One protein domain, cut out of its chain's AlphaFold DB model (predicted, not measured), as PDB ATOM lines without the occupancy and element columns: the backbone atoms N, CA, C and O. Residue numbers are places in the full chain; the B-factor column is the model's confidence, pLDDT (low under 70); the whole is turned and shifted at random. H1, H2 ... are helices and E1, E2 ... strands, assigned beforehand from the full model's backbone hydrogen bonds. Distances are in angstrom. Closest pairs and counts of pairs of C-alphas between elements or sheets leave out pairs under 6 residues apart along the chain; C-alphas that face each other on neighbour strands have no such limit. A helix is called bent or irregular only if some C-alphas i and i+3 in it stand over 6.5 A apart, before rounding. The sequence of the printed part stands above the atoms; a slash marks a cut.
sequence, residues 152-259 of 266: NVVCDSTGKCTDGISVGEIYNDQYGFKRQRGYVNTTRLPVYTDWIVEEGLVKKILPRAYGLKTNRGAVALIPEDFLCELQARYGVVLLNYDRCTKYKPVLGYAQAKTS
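AT A GLANCE: This is residues 152 to 259 of the 266 residues of an uncharacterized protein of Thermoprotei archaeon (UniProt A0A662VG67). A short helix, H1, sits between two small sheets that are joined at a sharp corner: the strongly twisted sheet E6 E5 E4 E7 at one end and the smaller sheet E1 E2 E3 at the other. H2 packs on H1, residues 152 to 169 make a long opening stretch with no named element before E1, and H3 lies farthest out. The printed part has 108 residues, with seven named strands and three named helices in the order E1 E2 E3 E4 E5 E6 H1 E7 H2 H3. The four-stranded sheet is mixed, the three-stranded one antiparallel, and the class is mixed, helices and strands. The whole is compact, with a radius of gyration of the C-alphas of 14.6 A and spans of 40 by 39 by 24 A.

HOW THE PARTS SIT: E1, residues 170 to 172, E2, residues 178 to 184, and E3, residues 191 to 196, form a meander, each strand the antiparallel neighbour of the one before. N 171 and O 179 are 2.9 A apart across the hairpin E1 and E2, and N 182 and O 193 are 2.8 A apart across the hairpin E2 and E3. E3 runs on into E4, residues 198 to 206, at 98 degrees. E4, E5, residues 209 to 214, and E6, residues 219 to 223, form a second meander, with N 203 and O 211 2.9 A apart and N 210 and O 222 2.8 A apart. E7, residues 236 to 239, is the parallel neighbour of E4, with N 237 and O 198 2.8 A apart. H1, residues 224 to 233, is on one face of this sheet, two layers, at a height over the sheet of 6.7 A. E6, H1 and E7 form a split strand-helix-strand unit, with E5 and E4 between its two strands, and its crossover is right-handed. H1 is also on the sheet E1 E2 E3, over none of its strands; the closest C-alphas of E2 and H1, Gly 182 and Arg 233, are 4.2 A apart. H2, residues 242 to 246, touches H1, their closest C-alphas, Cys 228 and Cys 244, being 5.1 A apart. H3, residues 253 to 259, is apart from H1 and H2. The O i to N i+4 pairs within hydrogen-bond range are 4 of 6 in H1, 2 of 3 in H3 and 0 of 1 in H2, where the O i to N i+3 pairs within range are 0 of 2.

IN THESE COORDINATES: E1 begins at C-alpha 170, (-56.142, 18.614, 9.398). E2 is 19.0 A long, E4 23.4 A, E5 16.1 A and H1 15.2 A. H1 and H2 are irregular: C-alphas 225 and 228 are 7.0 A apart, and C-alphas 243 and 246 are 7.3 A apart. H3 ends at C-alpha 259, (-31.755, 4.988, 20.100).

THE WHOLE: The two C-alphas farthest apart, those of Asn 152 and Pro 207, are 43.2 A apart. The printed part has no cut, and no link between its named elements is long. The mean pLDDT of the printed part is 84.7, and residues 252 to 259 are under 70.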
ATOM      1  N   ASN A 152     -45.083  31.125  17.274       77.81
ATOM      2  CA  ASN A 152     -44.175  30.393  18.173       77.81
ATOM      3  C   ASN A 152     -44.614  28.940  18.425       77.81
ATOM      4  O   ASN A 152     -44.699  28.472  19.565       77.81
ATOM      5  N   VAL A 153     -44.921  28.211  17.356       84.06
ATOM      6  CA  VAL A 153     -45.268  26.791  17.456       84.06
ATOM      7  C   VAL A 153     -44.001  25.942  17.535       84.06
ATOM      8  O   VAL A 153     -43.178  25.940  16.621       84.06
ATOM      9  N   VAL A 154     -43.870  25.167  18.611       85.06
ATOM     10  CA  VAL A 154     -42.804  24.170  18.765       85.06
ATOM     11  C   VAL A 154     -43.441  22.793  18.844       85.06
ATOM     12  O   VAL A 154     -44.345  22.571  19.647       85.06
ATOM     13  N   CYS A 155     -42.969  21.873  18.009       85.81
ATOM     14  CA  CYS A 155     -43.443  20.497  17.994       85.81
ATOM     15  C   CYS A 155     -42.425  19.566  18.647       85.81
ATOM     16  O   CYS A 155     -41.214  19.690  18.443       85.81
ATOM     17  N   ASP A 156     -42.929  18.622  19.433       84.12
ATOM     18  CA  ASP A 156     -42.126  17.552  19.992       84.12
ATOM     19  C   ASP A 156     -41.799  16.486  18.932       84.12
ATOM     20  O   ASP A 156     -42.272  16.496  17.791       84.12
ATOM     21  N   SER A 157     -40.980  15.511  19.315       78.88
ATOM     22  CA  SER A 157     -40.624  14.409  18.421       78.88
ATOM     23  C   SER A 157     -41.750  13.412  18.156       78.88
ATOM     24  O   SER A 157     -41.608  12.555  17.289       78.88
ATOM     25  N   THR A 158     -42.839  13.473  18.922       81.75
ATOM     26  CA  THR A 158     -44.039  12.667  18.671       81.75
ATOM     27  C   THR A 158     -44.977  13.337  17.668       81.75
ATOM     28  O   THR A 158     -45.883  12.684  17.161       81.75
ATOM     29  N   GLY A 159     -44.710  14.604  17.337       81.62
ATOM     30  CA  GLY A 159     -45.484  15.412  16.408       81.62
ATOM     31  C   GLY A 159     -46.544  16.260  17.088       81.62
ATOM     32  O   GLY A 159     -47.320  16.886  16.383       81.62
ATOM     33  N   LYS A 160     -46.601  16.309  18.420       89.12
ATOM     34  CA  LYS A 160     -47.525  17.184  19.146       89.12
ATOM     35  C   LYS A 160     -46.911  18.562  19.308       89.12
ATOM     36  O   LYS A 160     -45.756  18.676  19.720       89.12
ATOM     37  N   CYS A 161     -47.680  19.598  19.006       89.44
ATOM     38  CA  CYS A 161     -47.203  20.972  19.051       89.44
ATOM     39  C   CYS A 161     -47.837  21.776  20.193       89.44
ATOM     40  O   CYS A 161     -48.857  21.386  20.763       89.44
ATOM     41  N   THR A 162     -47.209  22.900  20.547       90.94
ATOM     42  CA  THR A 162     -47.610  23.769  21.669       90.94
ATOM     43  C   THR A 162     -49.016  24.359  21.548       90.94
ATOM     44  O   THR A 162     -49.622  24.686  22.562       90.94
ATOM     45  N   ASP A 163     -49.554  24.462  20.335       87.50
ATOM     46  CA  ASP A 163     -50.917  24.924  20.048       87.50
ATOM     47  C   ASP A 163     -51.963  23.793  20.074       87.50
ATOM     48  O   ASP A 163     -53.115  24.013  19.713       87.50
ATOM     49  N   GLY A 164     -51.571  22.581  20.481       88.25
ATOM     50  CA  GLY A 164     -52.449  21.415  20.584       88.25
ATOM     51  C   GLY A 164     -52.676  20.663  19.271       88.25
ATOM     52  O   GLY A 164     -53.261  19.584  19.306       88.25
ATOM     53  N   ILE A 165     -52.183  21.180  18.142       89.69
ATOM     54  CA  ILE A 165     -52.326  20.544  16.827       89.69
ATOM     55  C   ILE A 165     -51.173  19.578  16.592       89.69
ATOM     56  O   ILE A 165     -50.003  19.915  16.807       89.69
ATOM     57  N   SER A 166     -51.495  18.378  16.123       89.94
ATOM     58  CA  SER A 166     -50.496  17.372  15.778       89.94
ATOM     59  C   SER A 166     -50.034  17.499  14.321       89.94
ATOM     60  O   SER A 166     -50.783  17.880  13.427       89.94
ATOM     61  N   VAL A 167     -48.786  17.138  14.045       88.69
ATOM     62  CA  VAL A 167     -48.272  17.005  12.676       88.69
ATOM     63  C   VAL A 167     -49.087  15.947  11.929       88.69
ATOM     64  O   VAL A 167     -49.283  14.840  12.430       88.69
ATOM     65  N   GLY A 168     -49.540  16.283  10.724       86.69
ATOM     66  CA  GLY A 168     -50.425  15.459   9.903       86.69
ATOM     67  C   GLY A 168     -51.915  15.636  10.215       86.69
ATOM     68  O   GLY A 168     -52.746  15.127   9.465       86.69
ATOM     69  N   GLU A 169     -52.273  16.373  11.268       89.69
ATOM     70  CA  GLU A 169     -53.663  16.696  11.594       89.69
ATOM     71  C   GLU A 169     -54.196  17.803  10.680       89.69
ATOM     72  O   GLU A 169     -53.504  18.788  10.406       89.69
ATOM     73  N   ILE A 170     -55.430  17.623  10.204       92.12
ATOM     74  CA  ILE A 170     -56.142  18.614   9.398       92.12
ATOM     75  C   ILE A 170     -57.000  19.468  10.329       92.12
ATOM     76  O   ILE A 170     -57.788  18.939  11.109       92.12
ATOM     77  N   TYR A 171     -56.880  20.785  10.212       92.56
ATOM     78  CA  TYR A 171     -57.634  21.759  10.994       92.56
ATOM     79  C   TYR A 171     -58.088  22.923  10.109       92.56
ATOM     80  O   TYR A 171     -57.550  23.132   9.026       92.56
ATOM     81  N   ASN A 172     -59.070  23.696  10.570       93.00
ATOM     82  CA  ASN A 172     -59.479  24.926   9.894       93.00
ATOM     83  C   ASN A 172     -58.746  26.116  10.506       93.00
ATOM     84  O   ASN A 172     -58.653  26.227  11.731       93.00
ATOM     85  N   ASP A 173     -58.221  26.997   9.661       90.56
ATOM     86  CA  ASP A 173     -57.645  28.254  10.119       90.56
ATOM     87  C   ASP A 173     -58.725  29.290  10.478       90.56
ATOM     88  O   ASP A 173     -59.924  29.084  10.276       90.56
ATOM     89  N   GLN A 174     -58.284  30.424  11.027       90.25
ATOM     90  CA  GLN A 174     -59.161  31.534  11.412       90.25
ATOM     91  C   GLN A 174     -59.916  32.172  10.232       90.25
ATOM     92  O   GLN A 174     -60.884  32.896  10.447       90.25
ATOM     93  N   TYR A 175     -59.489  31.894   8.998       90.31
ATOM     94  CA  TYR A 175     -60.081  32.403   7.764       90.31
ATOM     95  C   TYR A 175     -60.945  31.348   7.047       90.31
ATOM     96  O   TYR A 175     -61.472  31.623   5.972       90.31
ATOM     97  N   GLY A 176     -61.121  30.157   7.635       89.75
ATOM     98  CA  GLY A 176     -61.973  29.086   7.115       89.75
ATOM     99  C   GLY A 176     -61.291  28.102   6.157       89.75
ATOM    100  O   GLY A 176     -61.963  27.202   5.653       89.75
ATOM    101  N   PHE A 177     -59.982  28.206   5.919       91.94
ATOM    102  CA  PHE A 177     -59.261  27.278   5.043       91.94
ATOM    103  C   PHE A 177     -58.796  26.038   5.801       91.94
ATOM    104  O   PHE A 177     -58.228  26.124   6.895       91.94
ATOM    105  N   LYS A 178     -58.967  24.870   5.175       93.75
ATOM    106  CA  LYS A 178     -58.405  23.609   5.668       93.75
ATOM    107  C   LYS A 178     -56.889  23.632   5.521       93.75
ATOM    108  O   LYS A 178     -56.360  23.789   4.418       93.75
ATOM    109  N   ARG A 179     -56.193  23.414   6.629       93.31
ATOM    110  CA  ARG A 179     -54.741  23.315   6.699       93.31
ATOM    111  C   ARG A 179     -54.303  22.010   7.327       93.31
ATOM    112  O   ARG A 179     -55.026  21.420   8.121       93.31
ATOM    113  N   GLN A 180     -53.103  21.576   6.975       93.50
ATOM    114  CA  GLN A 180     -52.432  20.458   7.615       93.50
ATOM    115  C   GLN A 180     -51.039  20.891   8.042       93.50
ATOM    116  O   GLN A 180     -50.262  21.410   7.236       93.50
ATOM    117  N   ARG A 181     -50.694  20.619   9.302       91.12
ATOM    118  CA  ARG A 181     -49.328  20.842   9.762       91.12
ATOM    119  C   ARG A 181     -48.405  19.780   9.199       91.12
ATOM    120  O   ARG A 181     -48.510  18.603   9.536       91.12
ATOM    121  N   GLY A 182     -47.471  20.213   8.375       90.19
ATOM    122  CA  GLY A 182     -46.426  19.394   7.800       90.19
ATOM    123  C   GLY A 182     -45.047  19.742   8.336       90.19
ATOM    124  O   GLY A 182     -44.872  20.596   9.208       90.19
ATOM    125  N   TYR A 183     -44.044  19.072   7.781       87.94
ATOM    126  CA  TYR A 183     -42.656  19.444   8.004       87.94
ATOM    127  C   TYR A 183     -41.786  19.098   6.806       87.94
ATOM    128  O   TYR A 183     -41.948  18.059   6.161       87.94
ATOM    129  N   VAL A 184     -40.800  19.953   6.570       87.00
ATOM    130  CA  VAL A 184     -39.754  19.744   5.579       87.00
ATOM    131  C   VAL A 184     -38.476  19.358   6.306       87.00
ATOM    132  O   VAL A 184     -37.976  20.073   7.179       87.00
ATOM    133  N   ASN A 185     -37.932  18.196   5.953       83.38
ATOM    134  CA  ASN A 185     -36.653  17.752   6.488       83.38
ATOM    135  C   ASN A 185     -35.523  18.593   5.887       83.38
ATOM    136  O   ASN A 185     -35.267  18.520   4.688       83.38
ATOM    137  N   THR A 186     -34.805  19.333   6.730       82.31
ATOM    138  CA  THR A 186     -33.544  19.979   6.347       82.31
ATOM    139  C   THR A 186     -32.347  19.181   6.867       82.31
ATOM    140  O   THR A 186     -32.491  18.199   7.599       82.31
ATOM    141  N   THR A 187     -31.137  19.611   6.509       80.31
ATOM    142  CA  THR A 187     -29.887  18.994   6.980       80.31
ATOM    143  C   THR A 187     -29.659  19.139   8.486       80.31
ATOM    144  O   THR A 187     -28.881  18.369   9.049       80.31
ATOM    145  N   ARG A 188     -30.312  20.108   9.146       78.88
ATOM    146  CA  ARG A 188     -30.141  20.388  10.580       78.88
ATOM    147  C   ARG A 188     -31.370  19.982  11.384       78.88
ATOM    148  O   ARG A 188     -31.316  19.014  12.138       78.88
ATOM    149  N   LEU A 189     -32.460  20.729  11.228       78.12
ATOM    150  CA  LEU A 189     -33.701  20.570  11.986       78.12
ATOM    151  C   LEU A 189     -34.903  20.600  11.034       78.12
ATOM    152  O   LEU A 189     -34.867  21.337  10.045       78.12
ATOM    153  N   PRO A 190     -35.951  19.798  11.284       81.81
ATOM    154  CA  PRO A 190     -37.170  19.883  10.495       81.81
ATOM    155  C   PRO A 190     -37.783  21.279  10.643       81.81
ATOM    156  O   PRO A 190     -37.837  21.822  11.745       81.81
ATOM    157  N   VAL A 191     -38.222  21.852   9.526       85.44
ATOM    158  CA  VAL A 191     -38.981  23.105   9.514       85.44
ATOM    159  C   VAL A 191     -40.451  22.733   9.438       85.44
ATOM    160  O   VAL A 191     -40.850  22.033   8.508       85.44
ATOM    161  N   TYR A 192     -41.232  23.160  10.426       87.38
ATOM    162  CA  TYR A 192     -42.674  22.935  10.460       87.38
ATOM    163  C   TYR A 192     -43.388  24.027   9.674       87.38
ATOM    164  O   TYR A 192     -43.046  25.202   9.788       87.38
ATOM    165  N   THR A 193     -44.361  23.624   8.864       88.69
ATOM    166  CA  THR A 193     -45.112  24.523   7.984       88.69
ATOM    167  C   THR A 193     -46.554  24.059   7.891       88.69
ATOM    168  O   THR A 193     -46.814  22.861   7.790       88.69
ATOM    169  N   ASP A 194     -47.488  25.003   7.870       91.00
ATOM    170  CA  ASP A 194     -48.912  24.705   7.744       91.00
ATOM    171  C   ASP A 194     -49.336  24.817   6.271       91.00
ATOM    172  O   ASP A 194     -49.470  25.912   5.717       91.00
ATOM    173  N   TRP A 195     -49.524  23.668   5.623       92.00
ATOM    174  CA  TRP A 195     -49.937  23.567   4.223       92.00
ATOM    175  C   TRP A 195     -51.437  23.780   4.089       92.00
ATOM    176  O   TRP A 195     -52.196  23.354   4.954       92.00
ATOM    177  N   ILE A 196     -51.880  24.385   2.988       93.00
ATOM    178  CA  ILE A 196     -53.294  24.324   2.597       93.00
ATOM    179  C   ILE A 196     -53.559  22.906   2.105       93.00
ATOM    180  O   ILE A 196     -52.781  22.386   1.307       93.00
ATOM    181  N   VAL A 197     -54.632  22.288   2.594       93.88
ATOM    182  CA  VAL A 197     -54.965  20.917   2.213       93.88
ATOM    183  C   VAL A 197     -55.399  20.874   0.756       93.88
ATOM    184  O   VAL A 197     -56.301  21.599   0.340       93.88
ATOM    185  N   GLU A 198     -54.768  19.987   0.001       91.88
ATOM    186  CA  GLU A 198     -55.134  19.649  -1.364       91.88
ATOM    187  C   GLU A 198     -55.677  18.228  -1.393       91.88
ATOM    188  O   GLU A 198     -55.152  17.341  -0.724       91.88
ATOM    189  N   GLU A 199     -56.705  17.981  -2.193       91.62
ATOM    190  CA  GLU A 199     -57.087  16.616  -2.530       91.62
ATOM    191  C   GLU A 199     -56.366  16.220  -3.817       91.62
ATOM    192  O   GLU A 199     -56.063  17.054  -4.679       91.62
ATOM    193  N   GLY A 200     -56.017  14.944  -3.919       90.75
ATOM    194  CA  GLY A 200     -55.336  14.424  -5.086       90.75
ATOM    195  C   GLY A 200     -55.766  13.011  -5.397       90.75
ATOM    196  O   GLY A 200     -55.780  12.140  -4.530       90.75
ATOM    197  N   LEU A 201     -56.119  12.777  -6.653       91.25
ATOM    198  CA  LEU A 201     -56.548  11.477  -7.120       91.25
ATOM    199  C   LEU A 201     -55.347  10.643  -7.548       91.25
ATOM    200  O   LEU A 201     -54.529  11.066  -8.368       91.25
ATOM    201  N   VAL A 202     -55.257   9.445  -6.976       91.00
ATOM    202  CA  VAL A 202     -54.151   8.517  -7.199       91.00
ATOM    203  C   VAL A 202     -54.565   7.434  -8.187       91.00
ATOM    204  O   VAL A 202     -55.587   6.770  -8.015       91.00
ATOM    205  N   LYS A 203     -53.732   7.194  -9.202       90.00
ATOM    206  CA  LYS A 203     -53.913   6.118 -10.181       90.00
ATOM    207  C   LYS A 203     -52.630   5.322 -10.346       90.00
ATOM    208  O   LYS A 203     -51.550   5.886 -10.478       90.00
ATOM    209  N   LYS A 204     -52.720   3.992 -10.359       88.75
ATOM    210  CA  LYS A 204     -51.545   3.146 -10.598       88.75
ATOM    211  C   LYS A 204     -51.149   3.205 -12.077       88.75
ATOM    212  O   LYS A 204     -51.972   2.893 -12.930       88.75
ATOM    213  N   ILE A 205     -49.904   3.590 -12.359       86.50
ATOM    214  CA  ILE A 205     -49.353   3.694 -13.724       86.50
ATOM    215  C   ILE A 205     -48.344   2.572 -13.957       86.50
ATOM    216  O   ILE A 205     -48.426   1.836 -14.934       86.50
ATOM    217  N   LEU A 206     -47.399   2.426 -13.028       87.69
ATOM    218  CA  LEU A 206     -46.337   1.427 -13.066       87.69
ATOM    219  C   LEU A 206     -46.462   0.486 -11.858       87.69
ATOM    220  O   LEU A 206     -47.167   0.797 -10.892       87.69
ATOM    221  N   PRO A 207     -45.754  -0.659 -11.842       86.88
ATOM    222  CA  PRO A 207     -45.823  -1.609 -10.732       86.88
ATOM    223  C   PRO A 207     -45.556  -0.985  -9.355       86.88
ATOM    224  O   PRO A 207     -46.227  -1.369  -8.396       86.88
ATOM    225  N   ARG A 208     -44.630  -0.013  -9.289       88.00
ATOM    226  CA  ARG A 208     -44.192   0.701  -8.074       88.00
ATOM    227  C   ARG A 208     -44.324   2.230  -8.155       88.00
ATOM    228  O   ARG A 208     -43.744   2.927  -7.327       88.00
ATOM    229  N   ALA A 209     -45.037   2.763  -9.150       89.88
ATOM    230  CA  ALA A 209     -45.253   4.205  -9.270       89.88
ATOM    231  C   ALA A 209     -46.694   4.533  -9.662       89.88
ATOM    232  O   ALA A 209     -47.346   3.816 -10.426       89.88
ATOM    233  N   TYR A 210     -47.173   5.638  -9.115       91.62
ATOM    234  CA  TYR A 210     -48.541   6.104  -9.198       91.62
ATOM    235  C   TYR A 210     -48.565   7.511  -9.787       91.62
ATOM    236  O   TYR A 210     -47.712   8.335  -9.475       91.62
ATOM    237  N   GLY A 211     -49.547   7.781 -10.634       90.44
ATOM    238  CA  GLY A 211     -49.907   9.134 -11.021       90.44
ATOM    239  C   GLY A 211     -50.722   9.771  -9.920       90.44
ATOM    240  O   GLY A 211     -51.649   9.144  -9.405       90.44
ATOM    241  N   LEU A 212     -50.389  11.007  -9.587       91.00
ATOM    242  CA  LEU A 212     -51.192  11.873  -8.745       91.00
ATOM    243  C   LEU A 212     -51.616  13.076  -9.576       91.00
ATOM    244  O   LEU A 212     -50.766  13.709 -10.201       91.00
ATOM    245  N   LYS A 213     -52.905  13.405  -9.529       90.81
ATOM    246  CA  LYS A 213     -53.429  14.685 -10.003       90.81
ATOM    247  C   LYS A 213     -54.104  15.405  -8.845       90.81
ATOM    248  O   LYS A 213     -55.020  14.837  -8.254       90.81
ATOM    249  N   THR A 214     -53.659  16.614  -8.512       90.94
ATOM    250  CA  THR A 214     -54.283  17.418  -7.450       90.94
ATOM    251  C   THR A 214     -55.368  18.341  -7.991       90.94
ATOM    252  O   THR A 214     -55.405  18.657  -9.182       90.94
ATOM    253  N   ASN A 215     -56.227  18.830  -7.098       90.12
ATOM    254  CA  ASN A 215     -57.284  19.811  -7.388       90.12
ATOM    255  C   ASN A 215     -56.756  21.131  -7.981       90.12
ATOM    256  O   ASN A 215     -57.515  21.909  -8.556       90.12
ATOM    257  N   ARG A 216     -55.452  21.406  -7.839       85.75
ATOM    258  CA  ARG A 216     -54.777  22.561  -8.454       85.75
ATOM    259  C   ARG A 216     -54.320  22.307  -9.891       85.75
ATOM    260  O   ARG A 216     -53.756  23.201 -10.512       85.75
ATOM    261  N   GLY A 217     -54.537  21.103 -10.414       83.56
ATOM    262  CA  GLY A 217     -54.085  20.694 -11.739       83.56
ATOM    263  C   GLY A 217     -52.630  20.227 -11.786       83.56
ATOM    264  O   GLY A 217     -52.146  19.925 -12.871       83.56
ATOM    265  N   ALA A 218     -51.935  20.124 -10.647       86.25
ATOM    266  CA  ALA A 218     -50.588  19.567 -10.622       86.25
ATOM    267  C   ALA A 218     -50.641  18.061 -10.904       86.25
ATOM    268  O   ALA A 218     -51.416  17.335 -10.275       86.25
ATOM    269  N   VAL A 219     -49.801  17.597 -11.829       89.25
ATOM    270  CA  VAL A 219     -49.675  16.183 -12.190       89.25
ATOM    271  C   VAL A 219     -48.255  15.718 -11.895       89.25
ATOM    272  O   VAL A 219     -47.287  16.380 -12.258       89.25
ATOM    273  N   ALA A 220     -48.119  14.578 -11.221       89.44
ATOM    274  CA  ALA A 220     -46.816  14.014 -10.893       89.44
ATOM    275  C   ALA A 220     -46.828  12.482 -10.914       89.44
ATOM    276  O   ALA A 220     -47.814  11.842 -10.546       89.44
ATOM    277  N   LEU A 221     -45.689  11.892 -11.288       90.81
ATOM    278  CA  LEU A 221     -45.413  10.468 -11.121       90.81
ATOM    279  C   LEU A 221     -44.661  10.251  -9.802       90.81
ATOM    280  O   LEU A 221     -43.526  10.695  -9.641       90.81
ATOM    281  N   ILE A 222     -45.285   9.551  -8.858       92.50
ATOM    282  CA  ILE A 222     -44.792   9.373  -7.491       92.50
ATOM    283  C   ILE A 222     -44.545   7.886  -7.198       92.50
ATOM    284  O   ILE A 222     -45.420   7.053  -7.449       92.50
ATOM    285  N   PRO A 223     -43.378   7.511  -6.641       92.44
ATOM    286  CA  PRO A 223     -43.138   6.154  -6.156       92.44
ATOM    287  C   PRO A 223     -44.114   5.760  -5.040       92.44
ATOM    288  O   PRO A 223     -44.447   6.585  -4.191       92.44
ATOM    289  N   GLU A 224     -44.508   4.486  -4.981       90.38
ATOM    290  CA  GLU A 224     -45.433   3.972  -3.953       90.38
ATOM    291  C   GLU A 224     -44.984   4.325  -2.526       90.38
ATOM    292  O   GLU A 224     -45.790   4.769  -1.710       90.38
ATOM    293  N   ASP A 225     -43.680   4.216  -2.263       88.62
ATOM    294  CA  ASP A 225     -43.071   4.463  -0.953       88.62
ATOM    295  C   ASP A 225     -43.223   5.926  -0.477       88.62
ATOM    296  O   ASP A 225     -43.060   6.210   0.709       88.62
ATOM    297  N   PHE A 226     -43.535   6.862  -1.382       90.38
ATOM    298  CA  PHE A 226     -43.636   8.293  -1.087       90.38
ATOM    299  C   PHE A 226     -45.081   8.804  -0.990       90.38
ATOM    300  O   PHE A 226     -45.306   9.896  -0.472       90.38
ATOM    301  N   LEU A 227     -46.080   8.026  -1.419       91.50
ATOM    302  CA  LEU A 227     -47.488   8.442  -1.351       91.50
ATOM    303  C   LEU A 227     -47.906   8.797   0.080       91.50
ATOM    304  O   LEU A 227     -48.435   9.875   0.335       91.50
ATOM    305  N   CYS A 228     -47.584   7.946   1.052       91.12
ATOM    306  CA  CYS A 228     -47.952   8.229   2.436       91.12
ATOM    307  C   CYS A 228     -47.144   9.368   3.067       91.12
ATOM    308  O   CYS A 228     -47.619   9.990   4.015       91.12
ATOM    309  N   GLU A 229     -45.969   9.697   2.521       90.00
ATOM    310  CA  GLU A 229     -45.242  10.905   2.918       90.00
ATOM    311  C   GLU A 229     -45.967  12.170   2.452       90.00
ATOM    312  O   GLU A 229     -46.038  13.133   3.214       90.00
ATOM    313  N   LEU A 230     -46.550  12.161   1.247       90.94
ATOM    314  CA  LEU A 230     -47.379  13.263   0.738       90.94
ATOM    315  C   LEU A 230     -48.559  13.553   1.660       90.94
ATOM    316  O   LEU A 230     -48.746  14.697   2.075       90.94
ATOM    317  N   GLN A 231     -49.278  12.505   2.058       90.88
ATOM    318  CA  GLN A 231     -50.425  12.643   2.948       90.88
ATOM    319  C   GLN A 231     -50.053  13.028   4.376       90.88
ATOM    320  O   GLN A 231     -50.795  13.760   5.026       90.88
ATOM    321  N   ALA A 232     -48.923  12.546   4.888       87.94
ATOM    322  CA  ALA A 232     -48.529  12.817   6.264       87.94
ATOM    323  C   ALA A 232     -47.806  14.161   6.448       87.94
ATOM    324  O   ALA A 232     -47.756  14.661   7.571       87.94
ATOM    325  N   ARG A 233     -47.191  14.721   5.392       87.62
ATOM    326  CA  ARG A 233     -46.288  15.882   5.520       87.62
ATOM    327  C   ARG A 233     -46.578  17.060   4.608       87.62
ATOM    328  O   ARG A 233     -46.115  18.148   4.935       87.62
ATOM    329  N   TYR A 234     -47.242  16.858   3.475       89.94
ATOM    330  CA  TYR A 234     -47.317  17.866   2.414       89.94
ATOM    331  C   TYR A 234     -48.743  18.345   2.130       89.94
ATOM    332  O   TYR A 234     -48.971  18.983   1.110       89.94
ATOM    333  N   GLY A 235     -49.711  18.067   3.008       88.75
ATOM    334  CA  GLY A 235     -51.064  18.596   2.838       88.75
ATOM    335  C   GLY A 235     -51.900  17.873   1.790       88.75
ATOM    336  O   GLY A 235     -52.966  18.380   1.468       88.75
ATOM    337  N   VAL A 236     -51.465  16.731   1.244       92.12
ATOM    338  CA  VAL A 236     -52.170  16.074   0.129       92.12
ATOM    339  C   VAL A 236     -53.028  14.906   0.614       92.12
ATOM    340  O   VAL A 236     -52.523  13.836   0.945       92.12
ATOM    341  N   VAL A 237     -54.345  15.066   0.597       91.44
ATOM    342  CA  VAL A 237     -55.299  13.986   0.859       91.44
ATOM    343  C   VAL A 237     -55.429  13.119  -0.387       91.44
ATOM    344  O   VAL A 237     -55.931  13.552  -1.422       91.44
ATOM    345  N   LEU A 238     -54.961  11.876  -0.284       92.00
ATOM    346  CA  LEU A 238     -54.979  10.926  -1.390       92.00
ATOM    347  C   LEU A 238     -56.354  10.268  -1.518       92.00
ATOM    348  O   LEU A 238     -56.745   9.443  -0.694       92.00
ATOM    349  N   LEU A 239     -57.071  10.601  -2.585       88.12
ATOM    350  CA  LEU A 239     -58.305   9.930  -2.973       88.12
ATOM    351  C   LEU A 239     -57.967   8.592  -3.646       88.12
ATOM    352  O   LEU A 239     -57.032   8.502  -4.446       88.12
ATOM    353  N   ASN A 240     -58.754   7.557  -3.342       84.62
ATOM    354  CA  ASN A 240     -58.589   6.183  -3.842       84.62
ATOM    355  C   ASN A 240     -57.299   5.471  -3.382       84.62
ATOM    356  O   ASN A 240     -56.842   4.528  -4.035       84.62
ATOM    357  N   TYR A 241     -56.701   5.891  -2.258       85.62
ATOM    358  CA  TYR A 241     -55.499   5.262  -1.706       85.62
ATOM    359  C   TYR A 241     -55.513   5.192  -0.165       85.62
ATOM    360  O   TYR A 241     -54.911   6.005   0.527       85.62
ATOM    361  N   ASP A 242     -56.127   4.143   0.390       83.44
ATOM    362  CA  ASP A 242     -56.328   4.009   1.849       83.44
ATOM    363  C   ASP A 242     -55.152   3.363   2.612       83.44
ATOM    364  O   ASP A 242     -55.217   3.101   3.819       83.44
ATOM    365  N   ARG A 243     -54.035   3.082   1.930       85.62
ATOM    366  CA  ARG A 243     -52.903   2.332   2.512       85.62
ATOM    367  C   ARG A 243     -52.104   3.129   3.550       85.62
ATOM    368  O   ARG A 243     -51.281   2.550   4.257       85.62
ATOM    369  N   CYS A 244     -52.362   4.428   3.686       85.31
ATOM    370  CA  CYS A 244     -51.587   5.326   4.541       85.31
ATOM    371  C   CYS A 244     -52.064   5.418   5.995       85.31
ATOM    372  O   CYS A 244     -51.393   6.032   6.817       85.31
ATOM    373  N   THR A 245     -53.155   4.747   6.365       79.56
ATOM    374  CA  THR A 245     -53.719   4.787   7.731       79.56
ATOM    375  C   THR A 245     -52.756   4.326   8.833       79.56
ATOM    376  O   THR A 245     -52.815   4.816   9.958       79.56
ATOM    377  N   LYS A 246     -51.849   3.388   8.533       78.19
ATOM    378  CA  LYS A 246     -50.843   2.877   9.486       78.19
ATOM    379  C   LYS A 246     -49.483   3.563   9.356       78.19
ATOM    380  O   LYS A 246     -48.545   3.200  10.069       78.19
ATOM    381  N   TYR A 247     -49.358   4.510   8.433       81.12
ATOM    382  CA  TYR A 247     -48.105   5.183   8.164       81.12
ATOM    383  C   TYR A 247     -47.757   6.141   9.310       81.12
ATOM    384  O   TYR A 247     -48.584   6.943   9.736       81.12
ATOM    385  N   LYS A 248     -46.525   6.051   9.822       73.19
ATOM    386  CA  LYS A 248     -46.009   6.971  10.841       73.19
ATOM    387  C   LYS A 248     -44.834   7.750  10.258       73.19
ATOM    388  O   LYS A 248     -43.783   7.143  10.040       73.19
ATOM    389  N   PRO A 249     -44.979   9.062  10.018       71.75
ATOM    390  CA  PRO A 249     -43.890   9.867   9.493       71.75
ATOM    391  C   PRO A 249     -42.753   9.938  10.523       71.75
ATOM    392  O   PRO A 249     -42.979  10.135  11.718       71.75
ATOM    393  N   VAL A 250     -41.510   9.768  10.070       70.00
ATOM    394  CA  VAL A 250     -40.334   9.820  10.951       70.00
ATOM    395  C   VAL A 250     -39.926  11.272  11.184       70.00
ATOM    396  O   VAL A 250     -39.233  11.878  10.364       70.00
ATOM    397  N   LEU A 251     -40.324  11.812  12.335       70.62
ATOM    398  CA  LEU A 251     -39.981  13.165  12.766       70.62
ATOM    399  C   LEU A 251     -38.515  13.236  13.229       70.62
ATOM    400  O   LEU A 251     -38.152  12.761  14.304       70.62
ATOM    401  N   GLY A 252     -37.666  13.850  12.400       58.47
ATOM    402  CA  GLY A 252     -36.271  14.162  12.721       58.47
ATOM    403  C   GLY A 252     -35.268  13.016  12.508       58.47
ATOM    404  O   GLY A 252     -35.386  11.913  13.038       58.47
ATOM    405  N   TYR A 253     -34.177  13.310  11.792       51.28
ATOM    406  CA  TYR A 253     -33.051  12.386  11.571       51.28
ATOM    407  C   TYR A 253     -32.286  11.999  12.856       51.28
ATOM    408  O   TYR A 253     -31.562  10.999  12.874       51.28
ATOM    409  N   ALA A 254     -32.417  12.784  13.931       50.19
ATOM    410  CA  ALA A 254     -31.606  12.644  15.140       50.19
ATOM    411  C   ALA A 254     -32.036  11.472  16.044       50.19
ATOM    412  O   ALA A 254     -31.174  10.805  16.617       50.19
ATOM    413  N   GLN A 255     -33.331  11.160  16.145       48.41
ATOM    414  CA  GLN A 255     -33.809  10.149  17.099       48.41
ATOM    415  C   GLN A 255     -33.642   8.701  16.615       48.41
ATOM    416  O   GLN A 255     -33.380   7.801  17.416       48.41
ATOM    417  N   ALA A 256     -33.693   8.465  15.301       48.25
ATOM    418  CA  ALA A 256     -33.481   7.129  14.739       48.25
ATOM    419  C   ALA A 256     -32.040   6.615  14.951       48.25
ATOM    420  O   ALA A 256     -31.808   5.407  15.033       48.25
ATOM    421  N   LYS A 257     -31.058   7.525  15.062       45.50
ATOM    422  CA  LYS A 257     -29.641   7.176  15.260       45.50
ATOM    423  C   LYS A 257     -29.214   7.148  16.731       45.50
ATOM    424  O   LYS A 257     -28.314   6.377  17.067       45.50
ATOM    425  N   THR A 258     -29.842   7.925  17.617       45.66
ATOM    426  CA  THR A 258     -29.484   7.932  19.048       45.66
ATOM    427  C   THR A 258     -30.029   6.721  19.803       45.66
ATOM    428  O   THR A 258     -29.322   6.193  20.663       45.66
ATOM    429  N   SER A 259     -31.199   6.182  19.432       48.47
ATOM    430  CA  SER A 259     -31.755   4.988  20.100       48.47
ATOM    431  C   SER A 259     -30.951   3.705  19.838       48.47
ATOM    432  O   SER A 259     -30.878   2.826  20.697       48.47
TER     433      SER A 259